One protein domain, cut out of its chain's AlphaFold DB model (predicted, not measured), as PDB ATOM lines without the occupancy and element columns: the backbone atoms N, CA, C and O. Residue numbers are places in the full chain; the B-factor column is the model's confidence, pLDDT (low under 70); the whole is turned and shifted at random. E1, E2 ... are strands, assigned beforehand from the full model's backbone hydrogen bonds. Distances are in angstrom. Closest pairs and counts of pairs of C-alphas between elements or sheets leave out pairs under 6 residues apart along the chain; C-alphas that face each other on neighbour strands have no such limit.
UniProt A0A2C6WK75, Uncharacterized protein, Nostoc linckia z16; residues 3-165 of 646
ATOM      1  N   SER A   3      28.371 -67.895  31.905       92.56
ATOM      2  CA  SER A   3      29.232 -67.001  32.678       92.56
ATOM      3  C   SER A   3      28.812 -65.568  32.417       92.56
ATOM      4  O   SER A   3      28.559 -65.215  31.270       92.56
ATOM      5  N   GLN A   4      28.712 -64.762  33.465       92.94
ATOM      6  CA  GLN A   4      28.249 -63.374  33.405       92.94
ATOM      7  C   GLN A   4      29.010 -62.516  34.420       92.94
ATOM      8  O   GLN A   4      29.615 -63.045  35.357       92.94
ATOM      9  N   TYR A   5      28.944 -61.193  34.279       92.62
ATOM     10  CA  TYR A   5      29.365 -60.291  35.350       92.62
ATOM     11  C   TYR A   5      28.406 -60.383  36.543       92.62
ATOM     12  O   TYR A   5      27.200 -60.602  36.398       92.62
ATOM     13  N   ALA A   6      28.948 -60.210  37.743       90.06
ATOM     14  CA  ALA A   6      28.198 -60.319  38.985       90.06
ATOM     15  C   ALA A   6      27.116 -59.230  39.128       90.06
ATOM     16  O   ALA A   6      27.428 -58.039  39.146       90.06
ATOM     17  N   SER A   7      25.845 -59.611  39.293       85.38
ATOM     18  CA  SER A   7      24.727 -58.667  39.463       85.38
ATOM     19  C   SER A   7      23.548 -59.284  40.210       85.38
ATOM     20  O   SER A   7      23.482 -60.487  40.389       85.38
ATOM     21  N   THR A   8      22.587 -58.466  40.631       83.19
ATOM     22  CA  THR A   8      21.259 -58.941  41.055       83.19
ATOM     23  C   THR A   8      20.269 -58.803  39.896       83.19
ATOM     24  O   THR A   8      20.470 -57.951  39.038       83.19
ATOM     25  N   ILE A   9      19.195 -59.601  39.850       86.94
ATOM     26  CA  ILE A   9      18.185 -59.483  38.775       86.94
ATOM     27  C   ILE A   9      17.334 -58.221  38.952       86.94
ATOM     28  O   ILE A   9      16.997 -57.531  37.986       86.94
ATOM     29  N   THR A  10      16.945 -57.930  40.193       90.81
ATOM     30  CA  THR A  10      16.070 -56.806  40.529       90.81
ATOM     31  C   THR A  10      16.503 -56.197  41.860       90.81
ATOM     32  O   THR A  10      16.591 -56.921  42.855       90.81
ATOM     33  N   PRO A  11      16.760 -54.882  41.915       92.50
ATOM     34  CA  PRO A  11      17.094 -54.216  43.159       92.50
ATOM     35  C   PRO A  11      15.847 -54.021  44.040       92.50
ATOM     36  O   PRO A  11      14.725 -53.909  43.531       92.50
ATOM     37  N   PRO A  12      16.014 -53.942  45.373       93.62
ATOM     38  CA  PRO A  12      14.929 -53.547  46.267       93.62
ATOM     39  C   PRO A  12      14.439 -52.122  45.940       93.62
ATOM     40  O   PRO A  12      15.238 -51.299  45.498       93.62
ATOM     41  N   PRO A  13      13.151 -51.797  46.155       95.44
ATOM     42  CA  PRO A  13      12.637 -50.454  45.894       95.44
ATOM     43  C   PRO A  13      13.297 -49.400  46.801       95.44
ATOM     44  O   PRO A  13      13.679 -49.716  47.934       95.44
ATOM     45  N   PRO A  14      13.421 -48.143  46.338       96.88
ATOM     46  CA  PRO A  14      13.871 -47.051  47.188       96.88
ATOM     47  C   PRO A  14      12.810 -46.707  48.242       96.88
ATOM     48  O   PRO A  14      11.624 -46.983  48.073       96.88
ATOM     49  N   THR A  15      13.222 -46.037  49.316       97.06
ATOM     50  CA  THR A  15      12.277 -45.322  50.192       97.06
ATOM     51  C   THR A  15      12.198 -43.871  49.744       97.06
ATOM     52  O   THR A  15      13.226 -43.264  49.451       97.06
ATOM     53  N   VAL A  16      10.991 -43.317  49.671       96.88
ATOM     54  CA  VAL A  16      10.753 -41.981  49.120       96.88
ATOM     55  C   VAL A  16       9.974 -41.145  50.125       96.88
ATOM     56  O   VAL A  16       8.895 -41.546  50.554       96.88
ATOM     57  N   ASN A  17      10.509 -39.976  50.474       96.62
ATOM     58  CA  ASN A  17       9.882 -39.023  51.385       96.62
ATOM     59  C   ASN A  17       9.726 -37.660  50.712       96.62
ATOM     60  O   ASN A  17      10.574 -37.230  49.931       96.62
ATOM     61  N   VAL A  18       8.650 -36.952  51.043       96.00
ATOM     62  CA  VAL A  18       8.456 -35.564  50.615       96.00
ATOM     63  C   VAL A  18       9.188 -34.638  51.583       96.00
ATOM     64  O   VAL A  18       9.051 -34.770  52.798       96.00
ATOM     65  N   VAL A  19       9.944 -33.685  51.042       95.62
ATOM     66  CA  VAL A  19      10.716 -32.698  51.814       95.62
ATOM     67  C   VAL A  19      10.384 -31.280  51.364       95.62
ATOM     68  O   VAL A  19       9.742 -31.078  50.336       95.62
ATOM     69  N   SER A  20      10.818 -30.263  52.110       93.44
ATOM     70  CA  SER A  20      10.740 -28.876  51.635       93.44
ATOM     71  C   SER A  20      11.629 -28.677  50.405       93.44
ATOM     72  O   SER A  20      12.769 -29.142  50.381       93.44
ATOM     73  N   GLY A  21      11.141 -27.945  49.408       90.75
ATOM     74  CA  GLY A  21      11.875 -27.638  48.186       90.75
ATOM     75  C   GLY A  21      11.556 -26.251  47.642       90.75
ATOM     76  O   GLY A  21      10.891 -25.435  48.274       90.75
ATOM     77  N   SER A  22      12.049 -25.972  46.443       89.94
ATOM     78  CA  SER A  22      11.753 -24.746  45.693       89.94
ATOM     79  C   SER A  22      11.207 -25.094  44.312       89.94
ATOM     80  O   SER A  22      11.690 -24.590  43.299       89.94
ATOM     81  N   THR A  23      10.266 -26.033  44.283       89.38
ATOM     82  CA  THR A  23       9.543 -26.452  43.084       89.38
ATOM     83  C   THR A  23       8.325 -25.570  42.845       89.38
ATOM     84  O   THR A  23       7.685 -25.094  43.786       89.38
ATOM     85  N   THR A  24       7.982 -25.356  41.582       89.56
ATOM     86  CA  THR A  24       6.762 -24.665  41.160       89.56
ATOM     87  C   THR A  24       5.634 -25.662  40.884       89.56
ATOM     88  O   THR A  24       5.815 -26.879  40.953       89.56
ATOM     89  N   GLU A  25       4.443 -25.156  40.550       83.44
ATOM     90  CA  GLU A  25       3.309 -25.994  40.130       83.44
ATOM     91  C   GLU A  25       3.630 -26.875  38.912       83.44
ATOM     92  O   GLU A  25       3.048 -27.946  38.776       83.44
ATOM     93  N   ALA A  26       4.589 -26.482  38.065       80.06
ATOM     94  CA  ALA A  26       4.991 -27.259  36.891       80.06
ATOM     95  C   ALA A  26       5.628 -28.615  37.249       80.06
ATOM     96  O   ALA A  26       5.549 -29.561  36.464       80.06
ATOM     97  N   SER A  27       6.232 -28.726  38.436       85.62
ATOM     98  CA  SER A  27       6.836 -29.971  38.932       85.62
ATOM     99  C   SER A  27       5.906 -30.770  39.846       85.62
ATOM    100  O   SER A  27       6.207 -31.928  40.150       85.62
ATOM    101  N   ALA A  28       4.789 -30.173  40.273       87.06
ATOM    102  CA  ALA A  28       3.815 -30.802  41.152       87.06
ATOM    103  C   ALA A  28       3.057 -31.943  40.448       87.06
ATOM    104  O   ALA A  28       2.961 -32.005  39.221       87.06
ATOM    105  N   GLY A  29       2.508 -32.860  41.242       92.31
ATOM    106  CA  GLY A  29       1.732 -34.006  40.776       92.31
ATOM    107  C   GLY A  29       2.275 -35.343  41.267       92.31
ATOM    108  O   GLY A  29       3.185 -35.414  42.094       92.31
ATOM    109  N   ASN A  30       1.679 -36.418  40.755       95.00
ATOM    110  CA  ASN A  30       2.091 -37.781  41.068       95.00
ATOM    111  C   ASN A  30       3.320 -38.160  40.242       95.00
ATOM    112  O   ASN A  30       3.350 -37.935  39.029       95.00
ATOM    113  N   LYS A  31       4.312 -38.752  40.901       95.69
ATOM    114  CA  LYS A  31       5.514 -39.307  40.285       95.69
ATOM    115  C   LYS A  31       5.627 -40.776  40.660       95.69
ATOM    116  O   LYS A  31       5.463 -41.128  41.827       95.69
ATOM    117  N   SER A  32       5.965 -41.599  39.679       97.44
ATOM    118  CA  SER A  32       6.369 -42.986  39.896       97.44
ATOM    119  C   SER A  32       7.886 -43.066  39.829       97.44
ATOM    120  O   SER A  32       8.489 -42.517  38.904       97.44
ATOM    121  N   ILE A  33       8.498 -43.733  40.802       97.94
ATOM    122  CA  ILE A  33       9.948 -43.850  40.944       97.94
ATOM    123  C   ILE A  33      10.344 -45.325  40.950       97.94
ATOM    124  O   ILE A  33       9.747 -46.152  41.644       97.94
ATOM    125  N   TRP A  34      11.394 -45.628  40.197       97.94
ATOM    126  CA  TRP A  34      12.067 -46.920  40.164       97.94
ATOM    127  C   TRP A  34      13.566 -46.721  40.323       97.94
ATOM    128  O   TRP A  34      14.095 -45.640  40.048       97.94
ATOM    129  N   ILE A  35      14.261 -47.788  40.701       96.94
ATOM    130  CA  ILE A  35      15.715 -47.844  40.583       96.94
ATOM    131  C   ILE A  35      16.149 -49.038  39.740       96.94
ATOM    132  O   ILE A  35      15.474 -50.065  39.709       96.94
ATOM    133  N   TYR A  36      17.294 -48.902  39.083       95.56
ATOM    134  CA  TYR A  36      18.020 -50.006  38.462       95.56
ATOM    135  C   TYR A  36      19.469 -49.987  38.940       95.56
ATOM    136  O   TYR A  36      19.977 -48.953  39.381       95.56
ATOM    137  N   CYS A  37      20.146 -51.120  38.820       94.62
ATOM    138  CA  CYS A  37      21.588 -51.205  39.003       94.62
ATOM    139  C   CYS A  37      22.252 -51.525  37.667       94.62
ATOM    140  O   CYS A  37      21.664 -52.200  36.827       94.62
ATOM    141  N   ARG A  38      23.471 -51.040  37.464       92.69
ATOM    142  CA  ARG A  38      24.322 -51.369  36.322       92.69
ATOM    143  C   ARG A  38      25.537 -52.127  36.832       92.69
ATOM    144  O   ARG A  38      26.232 -51.627  37.718       92.69
ATOM    145  N   ASN A  39      25.776 -53.319  36.297       92.62
ATOM    146  CA  ASN A  39      27.065 -53.993  36.427       92.62
ATOM    147  C   ASN A  39      27.976 -53.580  35.261       92.62
ATOM    148  O   ASN A  39      27.670 -52.643  34.527       92.62
ATOM    149  N   ARG A  40      29.096 -54.275  35.061       90.38
ATOM    150  CA  ARG A  40      30.026 -53.915  33.987       90.38
ATOM    151  C   ARG A  40      29.421 -53.996  32.586       90.38
ATOM    152  O   ARG A  40      29.768 -53.152  31.777       90.38
ATOM    153  N   ALA A  41      28.530 -54.944  32.291       89.94
ATOM    154  CA  ALA A  41      28.001 -55.147  30.934       89.94
ATOM    155  C   ALA A  41      26.629 -54.513  30.682       89.94
ATOM    156  O   ALA A  41      26.305 -54.177  29.546       89.94
ATOM    157  N   GLY A  42      25.799 -54.370  31.711       92.25
ATOM    158  CA  GLY A  42      24.406 -54.004  31.511       92.25
ATOM    159  C   GLY A  42      23.671 -53.714  32.804       92.25
ATOM    160  O   GLY A  42      24.269 -53.570  33.873       92.25
ATOM    161  N   ILE A  43      22.352 -53.601  32.704       93.25
ATOM    162  CA  ILE A  43      21.502 -53.182  33.817       93.25
ATOM    163  C   ILE A  43      20.555 -54.283  34.287       93.25
ATOM    164  O   ILE A  43      20.264 -55.241  33.574       93.25
ATOM    165  N   THR A  44      20.049 -54.123  35.499       94.75
ATOM    166  CA  THR A  44      19.001 -54.962  36.082       94.75
ATOM    167  C   THR A  44      17.622 -54.613  35.526       94.75
ATOM    168  O   THR A  44      17.423 -53.552  34.929       94.75
ATOM    169  N   LEU A  45      16.622 -55.445  35.832       95.38
ATOM    170  CA  LEU A  45      15.237 -54.972  35.785       95.38
ATOM    171  C   LEU A  45      15.052 -53.812  36.775       95.38
ATOM    172  O   LEU A  45      15.809 -53.664  37.743       95.38
ATOM    173  N   PHE A  46      14.034 -52.992  36.538       96.25
ATOM    174  CA  PHE A  46      13.657 -51.943  37.480       96.25
ATOM    175  C   PHE A  46      13.088 -52.557  38.759       96.25
ATOM    176  O   PHE A  46      12.447 -53.607  38.723       96.25
ATOM    177  N   SER A  47      13.317 -51.891  39.891       96.25
ATOM    178  CA  SER A  47      12.743 -52.260  41.186       96.25
ATOM    179  C   SER A  47      11.212 -52.300  41.152       96.25
ATOM    180  O   SER A  47      10.568 -51.890  40.188       96.25
ATOM    181  N   LEU A  48      10.584 -52.693  42.261       95.75
ATOM    182  CA  LEU A  48       9.167 -52.384  42.450       95.75
ATOM    183  C   LEU A  48       8.936 -50.860  42.425       95.75
ATOM    184  O   LEU A  48       9.792 -50.084  42.865       95.75
ATOM    185  N   ARG A  49       7.785 -50.449  41.882       96.50
ATOM    186  CA  ARG A  49       7.377 -49.043  41.754       96.50
ATOM    187  C   ARG A  49       7.148 -48.422  43.130       96.50
ATOM    188  O   ARG A  49       6.472 -49.021  43.963       96.50
ATOM    189  N   THR A  50       7.653 -47.208  43.328       97.81
ATOM    190  CA  THR A  50       7.352 -46.373  44.499       97.81
ATOM    191  C   THR A  50       6.709 -45.071  44.043       97.81
ATOM    192  O   THR A  50       7.299 -44.342  43.250       97.81
ATOM    193  N   ASP A  51       5.507 -44.780  44.533       96.75
ATOM    194  CA  ASP A  51       4.739 -43.599  44.129       96.75
ATOM    195  C   ASP A  51       4.896 -42.469  45.158       96.75
ATOM    196  O   ASP A  51       4.927 -42.713  46.366       96.75
ATOM    197  N   VAL A  52       4.969 -41.223  44.687       96.31
ATOM    198  CA  VAL A  52       4.998 -40.023  45.535       96.31
ATOM    199  C   VAL A  52       4.184 -38.897  44.905       96.31
ATOM    200  O   VAL A  52       4.220 -38.688  43.694       96.31
ATOM    201  N   THR A  53       3.459 -38.143  45.727       95.69
ATOM    202  CA  THR A  53       2.751 -36.930  45.299       95.69
ATOM    203  C   THR A  53       3.502 -35.708  45.806       95.69
ATOM    204  O   THR A  53       3.749 -35.587  47.003       95.69
ATOM    205  N   ILE A  54       3.852 -34.801  44.895       94.44
ATOM    206  CA  ILE A  54       4.621 -33.588  45.187       94.44
ATOM    207  C   ILE A  54       3.706 -32.374  45.002       94.44
ATOM    208  O   ILE A  54       3.071 -32.239  43.955       94.44
ATOM    209  N   ALA A  55       3.634 -31.483  45.989       94.38
ATOM    210  CA  ALA A  55       3.008 -30.165  45.858       94.38
ATOM    211  C   ALA A  55       4.042 -29.080  45.500       94.38
ATOM    212  O   ALA A  55       5.251 -29.312  45.517       94.38
ATOM    213  N   SER A  56       3.586 -27.860  45.205       93.12
ATOM    214  CA  SER A  56       4.501 -26.722  45.054       93.12
ATOM    215  C   SER A  56       5.288 -26.471  46.349       93.12
ATOM    216  O   SER A  56       4.792 -26.691  47.457       93.12
ATOM    217  N   ASN A  57       6.536 -26.015  46.216       93.25
ATOM    218  CA  ASN A  57       7.511 -25.867  47.304       93.25
ATOM    219  C   ASN A  57       7.888 -27.179  48.016       93.25
ATOM    220  O   ASN A  57       8.435 -27.148  49.122       93.25
ATOM    221  N   GLN A  58       7.634 -28.334  47.397       95.25
ATOM    222  CA  GLN A  58       8.069 -29.634  47.901       95.25
ATOM    223  C   GLN A  58       9.096 -30.286  46.978       95.25
ATOM    224  O   GLN A  58       9.007 -30.227  45.754       95.25
ATOM    225  N   GLY A  59      10.097 -30.910  47.580       95.12
ATOM    226  CA  GLY A  59      11.033 -31.804  46.923       95.12
ATOM    227  C   GLY A  59      10.776 -33.254  47.311       95.12
ATOM    228  O   GLY A  59       9.845 -33.576  48.051       95.12
ATOM    229  N   VAL A  60      11.657 -34.123  46.836       97.06
ATOM    230  CA  VAL A  60      11.656 -35.547  47.146       97.06
ATOM    231  C   VAL A  60      13.033 -35.957  47.630       97.06
ATOM    232  O   VAL A  60      14.046 -35.640  47.010       97.06
ATOM    233  N   GLU A  61      13.056 -36.696  48.726       97.44
ATOM    234  CA  GLU A  61      14.225 -37.381  49.240       97.44
ATOM    235  C   GLU A  61      14.098 -38.878  48.935       97.44
ATOM    236  O   GLU A  61      13.126 -39.527  49.323       97.44
ATOM    237  N   ILE A  62      15.067 -39.414  48.198       98.06
ATOM    238  CA  ILE A  62      15.098 -40.797  47.718       98.06
ATOM    239  C   ILE A  62      16.237 -41.506  48.437       98.06
ATOM    240  O   ILE A  62      17.408 -41.218  48.197       98.06
ATOM    241  N   THR A  63      15.893 -42.437  49.320       97.88
ATOM    242  CA  THR A  63      16.855 -43.264  50.050       97.88
ATOM    243  C   THR A  63      17.061 -44.586  49.319       97.88
ATOM    244  O   THR A  63      16.138 -45.393  49.181       97.88
ATOM    245  N   LEU A  64      18.294 -44.814  48.874       97.06
ATOM    246  CA  LEU A  64      18.782 -46.070  48.321       97.06
ATOM    247  C   LEU A  64      19.104 -47.032  49.475       97.06
ATOM    248  O   LEU A  64      19.985 -46.721  50.279       97.06
ATOM    249  N   PRO A  65      18.424 -48.183  49.606       95.06
ATOM    250  CA  PRO A  65      18.663 -49.106  50.714       95.06
ATOM    251  C   PRO A  65      20.023 -49.815  50.620       95.06
ATOM    252  O   PRO A  65      20.490 -50.169  49.538       95.06
ATOM    253  N   SER A  66      20.616 -50.136  51.777       92.44
ATOM    254  CA  SER A  66      21.849 -50.942  51.874       92.44
ATOM    255  C   SER A  66      21.734 -52.307  51.199       92.44
ATOM    256  O   SER A  66      22.713 -52.823  50.671       92.44
ATOM    257  N   ALA A  67      20.522 -52.865  51.151       90.81
ATOM    258  CA  ALA A  67      20.247 -54.155  50.537       90.81
ATOM    259  C   ALA A  67      20.486 -54.204  49.014       90.81
ATOM    260  O   ALA A  67      20.515 -55.316  48.486       90.81
ATOM    261  N   ILE A  68      20.659 -53.060  48.330       91.50
ATOM    262  CA  ILE A  68      21.045 -53.016  46.907       91.50
ATOM    263  C   ILE A  68      22.397 -53.697  46.696       91.50
ATOM    264  O   ILE A  68      22.535 -54.530  45.803       91.50
ATOM    265  N   ARG A  69      23.398 -53.367  47.524       88.75
ATOM    266  CA  ARG A  69      24.741 -53.933  47.384       88.75
ATOM    267  C   ARG A  69      24.825 -55.242  48.154       88.75
ATOM    268  O   ARG A  69      24.683 -55.279  49.373       88.75
ATOM    269  N   LYS A  70      25.085 -56.327  47.429       86.25
ATOM    270  CA  LYS A  70      25.381 -57.645  48.001       86.25
ATOM    271  C   LYS A  70      26.872 -57.938  47.872       86.25
ATOM    272  O   LYS A  70      27.493 -57.522  46.896       86.25
ATOM    273  N   THR A  71      27.433 -58.710  48.799       80.88
ATOM    274  CA  THR A  71      28.853 -59.114  48.775       80.88
ATOM    275  C   THR A  71      29.252 -59.772  47.452       80.88
ATOM    276  O   THR A  71      30.350 -59.554  46.956       80.88
ATOM    277  N   ALA A  72      28.335 -60.534  46.848       83.44
ATOM    278  CA  ALA A  72      28.558 -61.227  45.587       83.44
ATOM    279  C   ALA A  72      28.402 -60.346  44.336       83.44
ATOM    280  O   ALA A  72      28.667 -60.845  43.250       83.44
ATOM    281  N   SER A  73      27.927 -59.100  44.455       87.12
ATOM    282  CA  SER A  73      27.574 -58.231  43.318       87.12
ATOM    283  C   SER A  73      28.722 -57.304  42.898       87.12
ATOM    284  O   SER A  73      29.591 -56.983  43.713       87.12
ATOM    285  N   ASP A  74      28.714 -56.867  41.637       88.69
ATOM    286  CA  ASP A  74      29.642 -55.869  41.090       88.69
ATOM    287  C   ASP A  74      28.857 -54.702  40.470       88.69
ATOM    288  O   ASP A  74      28.710 -54.590  39.254       88.69
ATOM    289  N   ILE A  75      28.255 -53.878  41.334       91.50
ATOM    290  CA  ILE A  75      27.377 -52.767  40.939       91.50
ATOM    291  C   ILE A  75      28.206 -51.490  40.789       91.50
ATOM    292  O   ILE A  75      28.763 -50.999  41.769       91.50
ATOM    293  N   HIS A  76      28.219 -50.933  39.579       91.38
ATOM    294  CA  HIS A  76      28.984 -49.740  39.192       91.38
ATOM    295  C   HIS A  76      28.148 -48.462  39.160       91.38
ATOM    296  O   HIS A  76      28.674 -47.369  39.360       91.38
ATOM    297  N   GLU A  77      26.839 -48.578  38.953       92.25
ATOM    298  CA  GLU A  77      25.921 -47.438  38.974       92.25
ATOM    299  C   GLU A  77      24.550 -47.865  39.504       92.25
ATOM    300  O   GLU A  77      24.074 -48.966  39.224       92.25
ATOM    301  N   ILE A  78      23.902 -46.981  40.261       95.44
ATOM    302  CA  ILE A  78      22.497 -47.103  40.653       95.44
ATOM    303  C   ILE A  78      21.756 -45.925  40.033       95.44
ATOM    304  O   ILE A  78      21.992 -44.778  40.411       95.44
ATOM    305  N   GLY A  79      20.872 -46.185  39.077       95.38
ATOM    306  CA  GLY A  79      20.084 -45.136  38.442       95.38
ATOM    307  C   GLY A  79      18.709 -44.989  39.073       95.38
ATOM    308  O   GLY A  79      18.051 -45.977  39.391       95.38
ATOM    309  N   ILE A  80      18.273 -43.742  39.227       97.44
ATOM    310  CA  ILE A  80      16.936 -43.364  39.676       97.44
ATOM    311  C   ILE A  80      16.134 -42.946  38.452       97.44
ATOM    312  O   ILE A  80      16.489 -41.990  37.754       97.44
ATOM    313  N   VAL A  81      15.032 -43.649  38.222       97.25
ATOM    314  CA  VAL A  81      14.127 -43.430  37.097       97.25
ATOM    315  C   VAL A  81      12.814 -42.866  37.614       97.25
ATOM    316  O   VAL A  81      12.259 -43.374  38.586       97.25
ATOM    317  N   MET A  82      12.306 -41.831  36.951       97.06
ATOM    318  CA  MET A  82      11.049 -41.174  37.299       97.06
ATOM    319  C   MET A  82      10.118 -41.080  36.088       97.06
ATOM    320  O   MET A  82      10.577 -40.809  34.977       97.06
ATOM    321  N   SER A  83       8.814 -41.264  36.304       96.38
ATOM    322  CA  SER A  83       7.748 -41.015  35.319       96.38
ATOM    323  C   SER A  83       6.602 -40.200  35.930       96.38
ATOM    324  O   SER A  83       6.409 -40.198  37.147       96.38
ATOM    325  N   ASN A  84       5.824 -39.535  35.072       94.56
ATOM    326  CA  ASN A  84       4.531 -38.923  35.421       94.56
ATOM    327  C   ASN A  84       3.354 -39.914  35.309       94.56
ATOM    328  O   ASN A  84       2.214 -39.558  35.594       94.56
ATOM    329  N   ASP A  85       3.616 -41.138  34.857       93.12
ATOM    330  CA  ASP A  85       2.655 -42.236  34.788       93.12
ATOM    331  C   ASP A  85       3.193 -43.469  35.524       93.12
ATOM    332  O   ASP A  85       4.233 -43.421  36.179       93.12
ATOM    333  N   THR A  86       2.473 -44.584  35.441       94.50
ATOM    334  CA  THR A  86       2.811 -45.833  36.132       94.50
ATOM    335  C   THR A  86       3.599 -46.831  35.280       94.50
ATOM    336  O   THR A  86       3.756 -47.975  35.714       94.50
ATOM    337  N   VAL A  87       4.033 -46.451  34.074       94.56
ATOM    338  CA  VAL A  87       4.617 -47.349  33.065       94.56
ATOM    339  C   VAL A  87       6.148 -47.187  33.049       94.56
ATOM    340  O   VAL A  87       6.636 -46.110  32.697       94.56
ATOM    341  N   PRO A  88       6.932 -48.222  33.412       93.50
ATOM    342  CA  PRO A  88       8.398 -48.158  33.460       93.50
ATOM    343  C   PRO A  88       9.063 -47.675  32.162       93.50
ATOM    344  O   PRO A  88      10.028 -46.912  32.203       93.50
ATOM    345  N   GLU A  89       8.525 -48.065  31.005       94.38
ATOM    346  CA  GLU A  89       8.994 -47.706  29.659       94.38
ATOM    347  C   GLU A  89       8.931 -46.192  29.384       94.38
ATOM    348  O   GLU A  89       9.697 -45.652  28.575       94.38
ATOM    349  N   ASN A  90       8.058 -45.476  30.094       93.62
ATOM    350  CA  ASN A  90       7.891 -44.031  29.953       93.62
ATOM    351  C   ASN A  90       8.795 -43.228  30.895       93.62
ATOM    352  O   ASN A  90       8.901 -42.009  30.744       93.62
ATOM    353  N   GLY A  91       9.504 -43.903  31.804       94.50
ATOM    354  CA  GLY A  91      10.430 -43.282  32.741       94.50
ATOM    355  C   GLY A  91      11.584 -42.519  32.085       94.50
ATOM    356  O   GLY A  91      11.830 -42.590  30.878       94.50
ATOM    357  N   CYS A  92      12.299 -41.754  32.901       95.62
ATOM    358  CA  CYS A  92      13.529 -41.053  32.549       95.62
ATOM    359  C   CYS A  92      14.498 -41.112  33.731       95.62
ATOM    360  O   CYS A  92      14.080 -40.934  34.875       95.62
ATOM    361  N   VAL A  93      15.789 -41.316  33.464       95.88
ATOM    362  CA  VAL A  93      16.825 -41.179  34.494       95.88
ATOM    363  C   VAL A  93      16.893 -39.722  34.937       95.88
ATOM    364  O   VAL A  93      17.091 -38.826  34.113       95.88
ATOM    365  N   VAL A  94      16.702 -39.495  36.234       95.50
ATOM    366  CA  VAL A  94      16.758 -38.161  36.856       95.50
ATOM    367  C   VAL A  94      18.013 -37.971  37.699       95.50
ATOM    368  O   VAL A  94      18.476 -36.844  37.863       95.50
ATOM    369  N   ALA A  95      18.578 -39.067  38.206       96.00
ATOM    370  CA  ALA A  95      19.819 -39.077  38.959       96.00
ATOM    371  C   ALA A  95      20.489 -40.454  38.882       96.00
ATOM    372  O   ALA A  95      19.816 -41.466  38.687       96.00
ATOM    373  N   THR A  96      21.798 -40.504  39.096       94.94
ATOM    374  CA  THR A  96      22.554 -41.738  39.312       94.94
ATOM    375  C   THR A  96      23.471 -41.597  40.522       94.94
ATOM    376  O   THR A  96      24.012 -40.523  40.801       94.94
ATOM    377  N   TYR A  97      23.654 -42.693  41.246       95.00
ATOM    378  CA  TYR A  97      24.590 -42.826  42.352       95.00
ATOM    379  C   TYR A  97      25.713 -43.775  41.932       95.00
ATOM    380  O   TYR A  97      25.453 -44.836  41.360       95.00
ATOM    381  N   LEU A  98      26.961 -43.373  42.170       92.00
ATOM    382  CA  LEU A  98      28.126 -44.163  41.778       92.00
ATOM    383  C   LEU A  98      28.215 -45.423  42.637       92.00
ATOM    384  O   LEU A  98      27.927 -45.380  43.829       92.00
ATOM    385  N   GLY A  99      28.612 -46.540  42.034       90.00
ATOM    386  CA  GLY A  99      28.860 -47.797  42.732       90.00
ATOM    387  C   GLY A  99      30.236 -47.855  43.395       90.00
ATOM    388  O   GLY A  99      30.385 -48.501  44.429       90.00
ATOM    389  N   TYR A 100      31.226 -47.142  42.867       88.62
ATOM    390  CA  TYR A 100      32.580 -47.109  43.413       88.62
ATOM    391  C   TYR A 100      33.128 -45.680  43.453       88.62
ATOM    392  O   TYR A 100      32.775 -44.833  42.623       88.62
ATOM    393  N   GLU A 101      33.977 -45.418  44.439       86.19
ATOM    394  CA  GLU A 101      34.793 -44.213  44.547       86.19
ATOM    395  C   GLU A 101      35.921 -44.222  43.497       86.19
ATOM    396  O   GLU A 101      35.988 -45.105  42.641       86.19
ATOM    397  N   ILE A 102      36.754 -43.178  43.462       79.44
ATOM    398  CA  ILE A 102      37.863 -43.079  42.486       79.44
ATOM    399  C   ILE A 102      38.955 -44.117  42.772       79.44
ATOM    400  O   ILE A 102      39.614 -44.575  41.850       79.44
ATOM    401  N   ASP A 103      39.127 -44.493  44.034       75.75
ATOM    402  CA  ASP A 103      40.116 -45.469  44.497       75.75
ATOM    403  C   ASP A 103      39.624 -46.926  44.396       75.75
ATOM    404  O   ASP A 103      40.205 -47.825  45.002       75.75
ATOM    405  N   GLY A 104      38.514 -47.164  43.688       78.44
ATOM    406  CA  GLY A 104      37.910 -48.487  43.541       78.44
ATOM    407  C   GLY A 104      37.186 -48.990  44.794       78.44
ATOM    408  O   GLY A 104      36.689 -50.122  44.807       78.44
ATOM    409  N   THR A 105      37.071 -48.185  45.859       85.62
ATOM    410  CA  THR A 105      36.321 -48.593  47.053       85.62
ATOM    411  C   THR A 105      34.805 -48.501  46.824       85.62
ATOM    412  O   THR A 105      34.317 -47.574  46.177       85.62
ATOM    413  N   PRO A 106      34.004 -49.466  47.313       88.50
ATOM    414  CA  PRO A 106      32.546 -49.390  47.258       88.50
ATOM    415  C   PRO A 106      31.986 -48.114  47.902       88.50
ATOM    416  O   PRO A 106      32.264 -47.841  49.068       88.50
ATOM    417  N   THR A 107      31.106 -47.395  47.202       91.12
ATOM    418  CA  THR A 107      30.351 -46.290  47.819       91.12
ATOM    419  C   THR A 107      29.397 -46.798  48.906       91.12
ATOM    420  O   THR A 107      28.807 -47.887  48.800       91.12
ATOM    421  N   ASN A 108      29.215 -45.991  49.952       91.06
ATOM    422  CA  ASN A 108      28.415 -46.352  51.121       91.06
ATOM    423  C   ASN A 108      26.908 -46.382  50.822       91.06
ATOM    424  O   ASN A 108      26.362 -45.484  50.189       91.06
ATOM    425  N   LEU A 109      26.217 -47.397  51.351       92.81
ATOM    426  CA  LEU A 109      24.755 -47.479  51.375       92.81
ATOM    427  C   LEU A 109      24.276 -47.798  52.807       92.81
ATOM    428  O   LEU A 109      24.942 -48.568  53.501       92.81
ATOM    429  N   PRO A 110      23.115 -47.285  53.260       95.56
ATOM    430  CA  PRO A 110      22.140 -46.523  52.484       95.56
ATOM    431  C   PRO A 110      22.630 -45.114  52.122       95.56
ATOM    432  O   PRO A 110      23.421 -44.523  52.851       95.56
ATOM    433  N   ALA A 111      22.159 -44.593  50.990       95.88
ATOM    434  CA  ALA A 111      22.505 -43.258  50.503       95.88
ATOM    435  C   ALA A 111      21.247 -42.476  50.138       95.88
ATOM    436  O   ALA A 111      20.265 -43.054  49.674       95.88
ATOM    437  N   THR A 112      21.292 -41.159  50.306       96.06
ATOM    438  CA  THR A 112      20.136 -40.288  50.104       96.06
ATOM    439  C   THR A 112      20.391 -39.298  48.976       96.06
ATOM    440  O   THR A 112      21.358 -38.539  49.010       96.06
ATOM    441  N   ILE A 113      19.492 -39.271  47.991       96.56
ATOM    442  CA  ILE A 113      19.487 -38.303  46.891       96.56
ATOM    443  C   ILE A 113      18.286 -37.375  47.056       96.56
ATOM    444  O   ILE A 113      17.152 -37.829  47.171       96.56
ATOM    445  N   THR A 114      18.529 -36.062  47.054       96.12
ATOM    446  CA  THR A 114      17.473 -35.054  47.225       96.12
ATOM    447  C   THR A 114      17.202 -34.311  45.921       96.12
ATOM    448  O   THR A 114      18.078 -33.635  45.382       96.12
ATOM    449  N   LEU A 115      15.961 -34.374  45.443       95.88
ATOM    450  CA  LEU A 115      15.454 -33.633  44.293       95.88
ATOM    451  C   LEU A 115      14.558 -32.488  44.795       95.88
ATOM    452  O   LEU A 115      13.428 -32.720  45.198       95.88
ATOM    453  N   PHE A 116      15.043 -31.244  44.803       95.38
ATOM    454  CA  PHE A 116      14.319 -30.117  45.427       95.38
ATOM    455  C   PHE A 116      14.117 -28.878  44.533       95.38
ATOM    456  O   PHE A 116      13.678 -27.834  45.016       95.38
ATOM    457  N   ARG A 117      14.443 -28.965  43.240       93.81
ATOM    458  CA  ARG A 117      14.321 -27.882  42.251       93.81
ATOM    459  C   ARG A 117      13.563 -28.386  41.035       93.81
ATOM    460  O   ARG A 117      13.697 -29.560  40.705       93.81
ATOM    461  N   ASP A 118      12.862 -27.494  40.339       92.31
ATOM    462  CA  ASP A 118      12.134 -27.840  39.109       92.31
ATOM    463  C   ASP A 118      13.014 -28.540  38.080       92.31
ATOM    464  O   ASP A 118      12.618 -29.561  37.528       92.31
ATOM    465  N   THR A 119      14.251 -28.068  37.919       92.38
ATOM    466  CA  THR A 119      15.236 -28.652  37.004       92.38
ATOM    467  C   THR A 119      15.453 -30.152  37.236       92.38
ATOM    468  O   THR A 119      15.726 -30.877  36.281       92.38
ATOM    469  N   HIS A 120      15.295 -30.652  38.465       94.25
ATOM    470  CA  HIS A 120      15.441 -32.077  38.783       94.25
ATOM    471  C   HIS A 120      14.239 -32.935  38.349       94.25
ATOM    472  O   HIS A 120      14.375 -34.151  38.242       94.25
ATOM    473  N   PHE A 121      13.076 -32.321  38.112       93.50
ATOM    474  CA  PHE A 121      11.828 -32.997  37.740       93.50
ATOM    475  C   PHE A 121      11.496 -32.875  36.248       93.50
ATOM    476  O   PHE A 121      10.506 -33.449  35.793       93.50
ATOM    477  N   GLU A 122      12.304 -32.145  35.475       91.19
ATOM    478  CA  GLU A 122      12.118 -32.046  34.031       91.19
ATOM    479  C   GLU A 122      12.534 -33.365  33.350       91.19
ATOM    480  O   GLU A 122      13.718 -33.713  33.279       91.19
ATOM    481  N   LEU A 123      11.545 -34.111  32.854       92.38
ATOM    482  CA  LEU A 123      11.742 -35.397  32.185       92.38
ATOM    483  C   LEU A 123      11.908 -35.185  30.674       92.38
ATOM    484  O   LEU A 123      11.110 -34.482  30.056       92.38
ATOM    485  N   ARG A 124      12.910 -35.838  30.064       91.31
ATOM    486  CA  ARG A 124      13.189 -35.794  28.609       91.31
ATOM    487  C   ARG A 124      13.369 -34.376  28.037       91.31
ATOM    488  O   ARG A 124      13.020 -34.111  26.888       91.31
ATOM    489  N   THR A 125      13.923 -33.457  28.827       93.50
ATOM    490  CA  THR A 125      14.098 -32.058  28.418       93.50
ATOM    491  C   THR A 125      15.039 -31.916  27.230       93.50
ATOM    492  O   THR A 125      16.144 -32.472  27.219       93.50
ATOM    493  N   VAL A 126      14.625 -31.084  26.276       95.69
ATOM    494  CA  VAL A 126      15.418 -30.678  25.118       95.69
ATOM    495  C   VAL A 126      15.887 -29.239  25.310       95.69
ATOM    496  O   VAL A 126      15.075 -28.345  25.547       95.69
ATOM    497  N   VAL A 127      17.190 -29.004  25.194       96.25
ATOM    498  CA  VAL A 127      17.805 -27.672  25.216       96.25
ATOM    499  C   VAL A 127      18.302 -27.310  23.820       96.25
ATOM    500  O   VAL A 127      18.687 -28.180  23.042       96.25
ATOM    501  N   ALA A 128      18.299 -26.025  23.472       95.81
ATOM    502  CA  ALA A 128      18.630 -25.599  22.111       95.81
ATOM    503  C   ALA A 128      20.095 -25.889  21.728       95.81
ATOM    504  O   ALA A 128      20.367 -26.287  20.597       95.81
ATOM    505  N   ASN A 129      21.027 -25.677  22.660       96.50
ATOM    506  CA  ASN A 129      22.476 -25.757  22.462       96.50
ATOM    507  C   ASN A 129      23.197 -25.989  23.815       96.50
ATOM    508  O   ASN A 129      22.548 -25.916  24.863       96.50
ATOM    509  N   PRO A 130      24.520 -26.256  23.830       94.81
ATOM    510  CA  PRO A 130      25.248 -26.546  25.071       94.81
ATOM    511  C   PRO A 130      25.213 -25.424  26.120       94.81
ATOM    512  O   PRO A 130      25.260 -25.703  27.313       94.81
ATOM    513  N   THR A 131      25.096 -24.155  25.714       94.94
ATOM    514  CA  THR A 131      25.041 -23.027  26.662       94.94
ATOM    515  C   THR A 131      23.699 -22.920  27.388       94.94
ATOM    516  O   THR A 131      23.622 -22.253  28.416       94.94
ATOM    517  N   ALA A 132      22.658 -23.593  26.887       95.12
ATOM    518  CA  ALA A 132      21.345 -23.689  27.522       95.12
ATOM    519  C   ALA A 132      21.242 -24.831  28.554       95.12
ATOM    520  O   ALA A 132      20.180 -25.028  29.145       95.12
ATOM    521  N   LEU A 133      22.315 -25.598  28.780       94.94
ATOM    522  CA  LEU A 133      22.352 -26.600  29.843       94.94
ATOM    523  C   LEU A 133      22.353 -25.930  31.231       94.94
ATOM    524  O   LEU A 133      22.960 -24.869  31.403       94.94
ATOM    525  N   PRO A 134      21.727 -26.549  32.252       93.19
ATOM    526  CA  PRO A 134      21.762 -26.036  33.618       93.19
ATOM    527  C   PRO A 134      23.196 -25.802  34.117       93.19
ATOM    528  O   PRO A 134      24.048 -26.691  34.037       93.19
ATOM    529  N   ASN A 135      23.454 -24.613  34.670       90.88
ATOM    530  CA  ASN A 135      24.748 -24.222  35.250       90.88
ATOM    531  C   ASN A 135      24.785 -24.314  36.789       90.88
ATOM    532  O   ASN A 135      25.851 -24.234  37.395       90.88
ATOM    533  N   SER A 136      23.629 -24.504  37.425       90.31
ATOM    534  CA  SER A 136      23.436 -24.604  38.873       90.31
ATOM    535  C   SER A 136      22.441 -25.721  39.189       90.31
ATOM    536  O   SER A 136      21.681 -26.130  38.314       90.31
ATOM    537  N   TYR A 137      22.478 -26.237  40.425       90.94
ATOM    538  CA  TYR A 137      21.599 -27.323  40.891       90.94
ATOM    539  C   TYR A 137      21.602 -28.535  39.943       90.94
ATOM    540  O   TYR A 137      20.572 -28.994  39.460       90.94
ATOM    541  N   ARG A 138      22.812 -28.998  39.623       94.12
ATOM    542  CA  ARG A 138      23.048 -30.184  38.801       94.12
ATOM    543  C   ARG A 138      23.147 -31.393  39.720       94.12
ATOM    544  O   ARG A 138      23.761 -31.299  40.782       94.12
ATOM    545  N   ILE A 139      22.571 -32.510  39.302       94.38
ATOM    546  CA  ILE A 139      22.640 -33.781  40.026       94.38
ATOM    547  C   ILE A 139      23.317 -34.802  39.124       94.38
ATOM    548  O   ILE A 139      23.119 -34.790  37.909       94.38
ATOM    549  N   ASN A 140      24.163 -35.652  39.703       94.94
ATOM    550  CA  ASN A 140      24.838 -36.715  38.966       94.94
ATOM    551  C   ASN A 140      23.820 -37.571  38.198       94.94
ATOM    552  O   ASN A 140      22.801 -37.942  38.771       94.94
ATOM    553  N   GLY A 141      24.066 -37.853  36.919       93.19
ATOM    554  CA  GLY A 141      23.176 -38.652  36.069       93.19
ATOM    555  C   GLY A 141      21.959 -37.909  35.506       93.19
ATOM    556  O   GLY A 141      21.166 -38.504  34.781       93.19
ATOM    557  N   MET A 142      21.798 -36.615  35.797       94.69
ATOM    558  CA  MET A 142      20.774 -35.765  35.178       94.69
ATOM    559  C   MET A 142      20.974 -35.710  33.659       94.69
ATOM    560  O   MET A 142      22.070 -35.368  33.222       94.69
ATOM    561  N   ARG A 143      19.933 -35.996  32.859       95.69
ATOM    562  CA  ARG A 143      20.027 -36.076  31.383       95.69
ATOM    563  C   ARG A 143      19.338 -34.924  30.654       95.69
ATOM    564  O   ARG A 143      18.280 -34.463  31.085       95.69
ATOM    565  N   ARG A 144      19.904 -34.479  29.527       95.88
ATOM    566  CA  ARG A 144      19.343 -33.451  28.621       95.88
ATOM    567  C   ARG A 144      19.640 -33.793  27.163       95.88
ATOM    568  O   ARG A 144      20.745 -34.225  26.866       95.88
ATOM    569  N   LEU A 145      18.692 -33.560  26.254       96.75
ATOM    570  CA  LEU A 145      18.934 -33.640  24.809       96.75
ATOM    571  C   LEU A 145      19.351 -32.263  24.301       96.75
ATOM    572  O   LEU A 145      18.613 -31.296  24.474       96.75
ATOM    573  N   ILE A 146      20.500 -32.165  23.650       97.25
ATOM    574  CA  ILE A 146      20.947 -30.936  22.996       97.25
ATOM    575  C   ILE A 146      20.474 -30.970  21.543       97.25
ATOM    576  O   ILE A 146      20.971 -31.759  20.746       97.25
ATOM    577  N   ASN A 147      19.532 -30.100  21.179       96.38
ATOM    578  CA  ASN A 147      18.914 -30.086  19.851       96.38
ATOM    579  C   ASN A 147      19.931 -29.806  18.733       96.38
ATOM    580  O   ASN A 147      19.896 -30.452  17.692       96.38
ATOM    581  N   SER A 148      20.870 -28.875  18.950       95.50
ATOM    582  CA  SER A 148      21.874 -28.509  17.939       95.50
ATOM    583  C   SER A 148      22.842 -29.637  17.573       95.50
ATOM    584  O   SER A 148      23.407 -29.608  16.486       95.50
ATOM    585  N   THR A 149      23.069 -30.595  18.475       94.00
ATOM    586  CA  THR A 149      23.967 -31.744  18.250       94.00
ATOM    587  C   THR A 149      23.221 -33.075  18.187       94.00
ATOM    588  O   THR A 149      23.835 -34.099  17.913       94.00
ATOM    589  N   ASN A 150      21.906 -33.064  18.434       94.44
ATOM    590  CA  ASN A 150      21.057 -34.241  18.598       94.44
ATOM    591  C   ASN A 150      21.656 -35.290  19.556       94.44
ATOM    592  O   ASN A 150      21.637 -36.488  19.280       94.44
ATOM    593  N   GLN A 151      22.223 -34.823  20.672       95.56
ATOM    594  CA  GLN A 151      22.956 -35.664  21.615       95.56
ATOM    595  C   GLN A 151      22.359 -35.567  23.017       95.56
ATOM    596  O   GLN A 151      22.170 -34.470  23.548       95.56
ATOM    597  N   ILE A 152      22.084 -36.716  23.626       96.06
ATOM    598  CA  ILE A 152      21.760 -36.818  25.044       96.06
ATOM    599  C   ILE A 152      23.063 -36.723  25.827       96.06
ATOM    600  O   ILE A 152      23.984 -37.527  25.645       96.06
ATOM    601  N   VAL A 153      23.124 -35.739  26.712       96.06
ATOM    602  CA  VAL A 153      24.213 -35.550  27.663       96.06
ATOM    603  C   VAL A 153      23.741 -35.856  29.072       96.06
ATOM    604  O   VAL A 153      22.571 -35.646  29.400       96.06
ATOM    605  N   GLU A 154      24.655 -36.327  29.907       95.12
ATOM    606  CA  GLU A 154      24.448 -36.502  31.336       95.12
ATOM    607  C   GLU A 154      25.459 -35.692  32.149       95.12
ATOM    608  O   GLU A 154      26.608 -35.518  31.744       95.12
ATOM    609  N   TRP A 155      25.029 -35.167  33.294       95.81
ATOM    610  CA  TRP A 155      25.934 -34.490  34.218       95.81
ATOM    611  C   TRP A 155      26.724 -35.518  35.032       95.81
ATOM    612  O   TRP A 155      26.136 -36.285  35.800       95.81
ATOM    613  N   LYS A 156      28.055 -35.504  34.922       93.06
ATOM    614  CA  LYS A 156      28.947 -36.285  35.788       93.06
ATOM    615  C   LYS A 156      29.550 -35.369  36.835       93.06
ATOM    616  O   LYS A 156      30.291 -34.439  36.530       93.06
ATOM    617  N   THR A 157      29.238 -35.652  38.096       90.31
ATOM    618  CA  THR A 157      29.753 -34.851  39.217       90.31
ATOM    619  C   THR A 157      31.264 -35.010  39.363       90.31
ATOM    620  O   THR A 157      31.931 -34.031  39.678       90.31
ATOM    621  N   ARG A 158      31.802 -36.202  39.061       85.56
ATOM    622  CA  ARG A 158      33.243 -36.496  39.090       85.56
ATOM    623  C   ARG A 158      34.030 -35.633  38.097       85.56
ATOM    624  O   ARG A 158      35.056 -35.078  38.463       85.56
ATOM    625  N   ASP A 159      33.492 -35.450  36.894       88.50
ATOM    626  CA  ASP A 159      34.156 -34.691  35.826       88.50
ATOM    627  C   ASP A 159      33.821 -33.196  35.875       88.50
ATOM    628  O   ASP A 159      34.362 -32.401  35.106       88.50
ATOM    629  N   ALA A 160      32.873 -32.814  36.738       92.00
ATOM    630  CA  ALA A 160      32.244 -31.500  36.764       92.00
ATOM    631  C   ALA A 160      31.819 -31.021  35.359       92.00
ATOM    632  O   ALA A 160      31.928 -29.833  35.035       92.00
ATOM    633  N   ASN A 161      31.316 -31.944  34.530       95.50
ATOM    634  CA  ASN A 161      31.004 -31.678  33.132       95.50
ATOM    635  C   ASN A 161      29.751 -32.421  32.638       95.50
ATOM    636  O   ASN A 161      29.320 -33.429  33.203       95.50
ATOM    637  N   TRP A 162      29.171 -31.898  31.556       94.81
ATOM    638  CA  TRP A 162      28.170 -32.591  30.751       94.81
ATOM    639  C   TRP A 162      28.883 -33.472  29.730       94.81
ATOM    640  O   TRP A 162      29.592 -32.968  28.858       94.81
ATOM    641  N   VAL A 163      28.691 -34.782  29.837       94.12
ATOM    642  CA  VAL A 163      29.312 -35.777  28.954       94.12
ATOM    643  C   VAL A 163      28.252 -36.472  28.112       94.12
ATOM    644  O   VAL A 163      27.075 -36.482  28.464       94.12
ATOM    645  N   ALA A 164      28.656 -37.060  26.990       91.50
ATOM    646  CA  ALA A 164      27.776 -37.896  26.183       91.50
ATOM    647  C   ALA A 164      27.216 -39.062  27.018       91.50
ATOM    648  O   ALA A 164      27.981 -39.810  27.617       91.50
ATOM    649  N   CYS A 165      25.897 -39.249  27.027       88.25
ATOM    650  CA  CYS A 165      25.281 -40.415  27.658       88.25
ATOM    651  C   CYS A 165      25.524 -41.673  26.805       88.25
ATOM    652  O   CYS A 165      25.259 -41.657  25.600       88.25
TER     653      CYS A 165
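This is residues 3 to 165 of the 646 residues of an uncharacterized protein of Nostoc linckia z16 (UniProt A0A2C6WK75). Little regular structure is present: loops join a sandwich of two antiparallel sheets, E4-E3-E6-E7 and E2-E5-E8, with a small antiparallel sheet, E9-E10-E11, beside E7. The 163 printed residues include 11 named strands, E1 to E11 in chain order, and no named helix; the class is all strand, with under half of the residues in strands. The whole is compact, radius of gyration of the C-alphas 15.6 A, spanning 45 by 34 by 28 A.

E1, residues 3 to 5, pairs with no named strand. E2, residues 15 to 20, is antiparallel to E5, residues 58 to 64, with N 17 and O 61 2.9 A apart. E3, residues 29 to 38, and E4, residues 50 to 54, form a hairpin, with N 31 and O 52 2.8 A apart. The closest C-alphas of E7, residues 92 to 98, and E9, residues 143 to 146, are Val 94 and Arg 143, 6.7 A apart.

E6 spans residues 77 to 83, E8 111 to 115, E10 151 to 156 and E11 161 to 164. E3 measures 28.8 A. C-alpha 3 is at (29.232, -67.001, 32.678), C-alpha 164 at (27.776, -37.896, 26.183).

The printed part has no cut. The link E8 to E9 is long. No printed residue is under 70 in pLDDT.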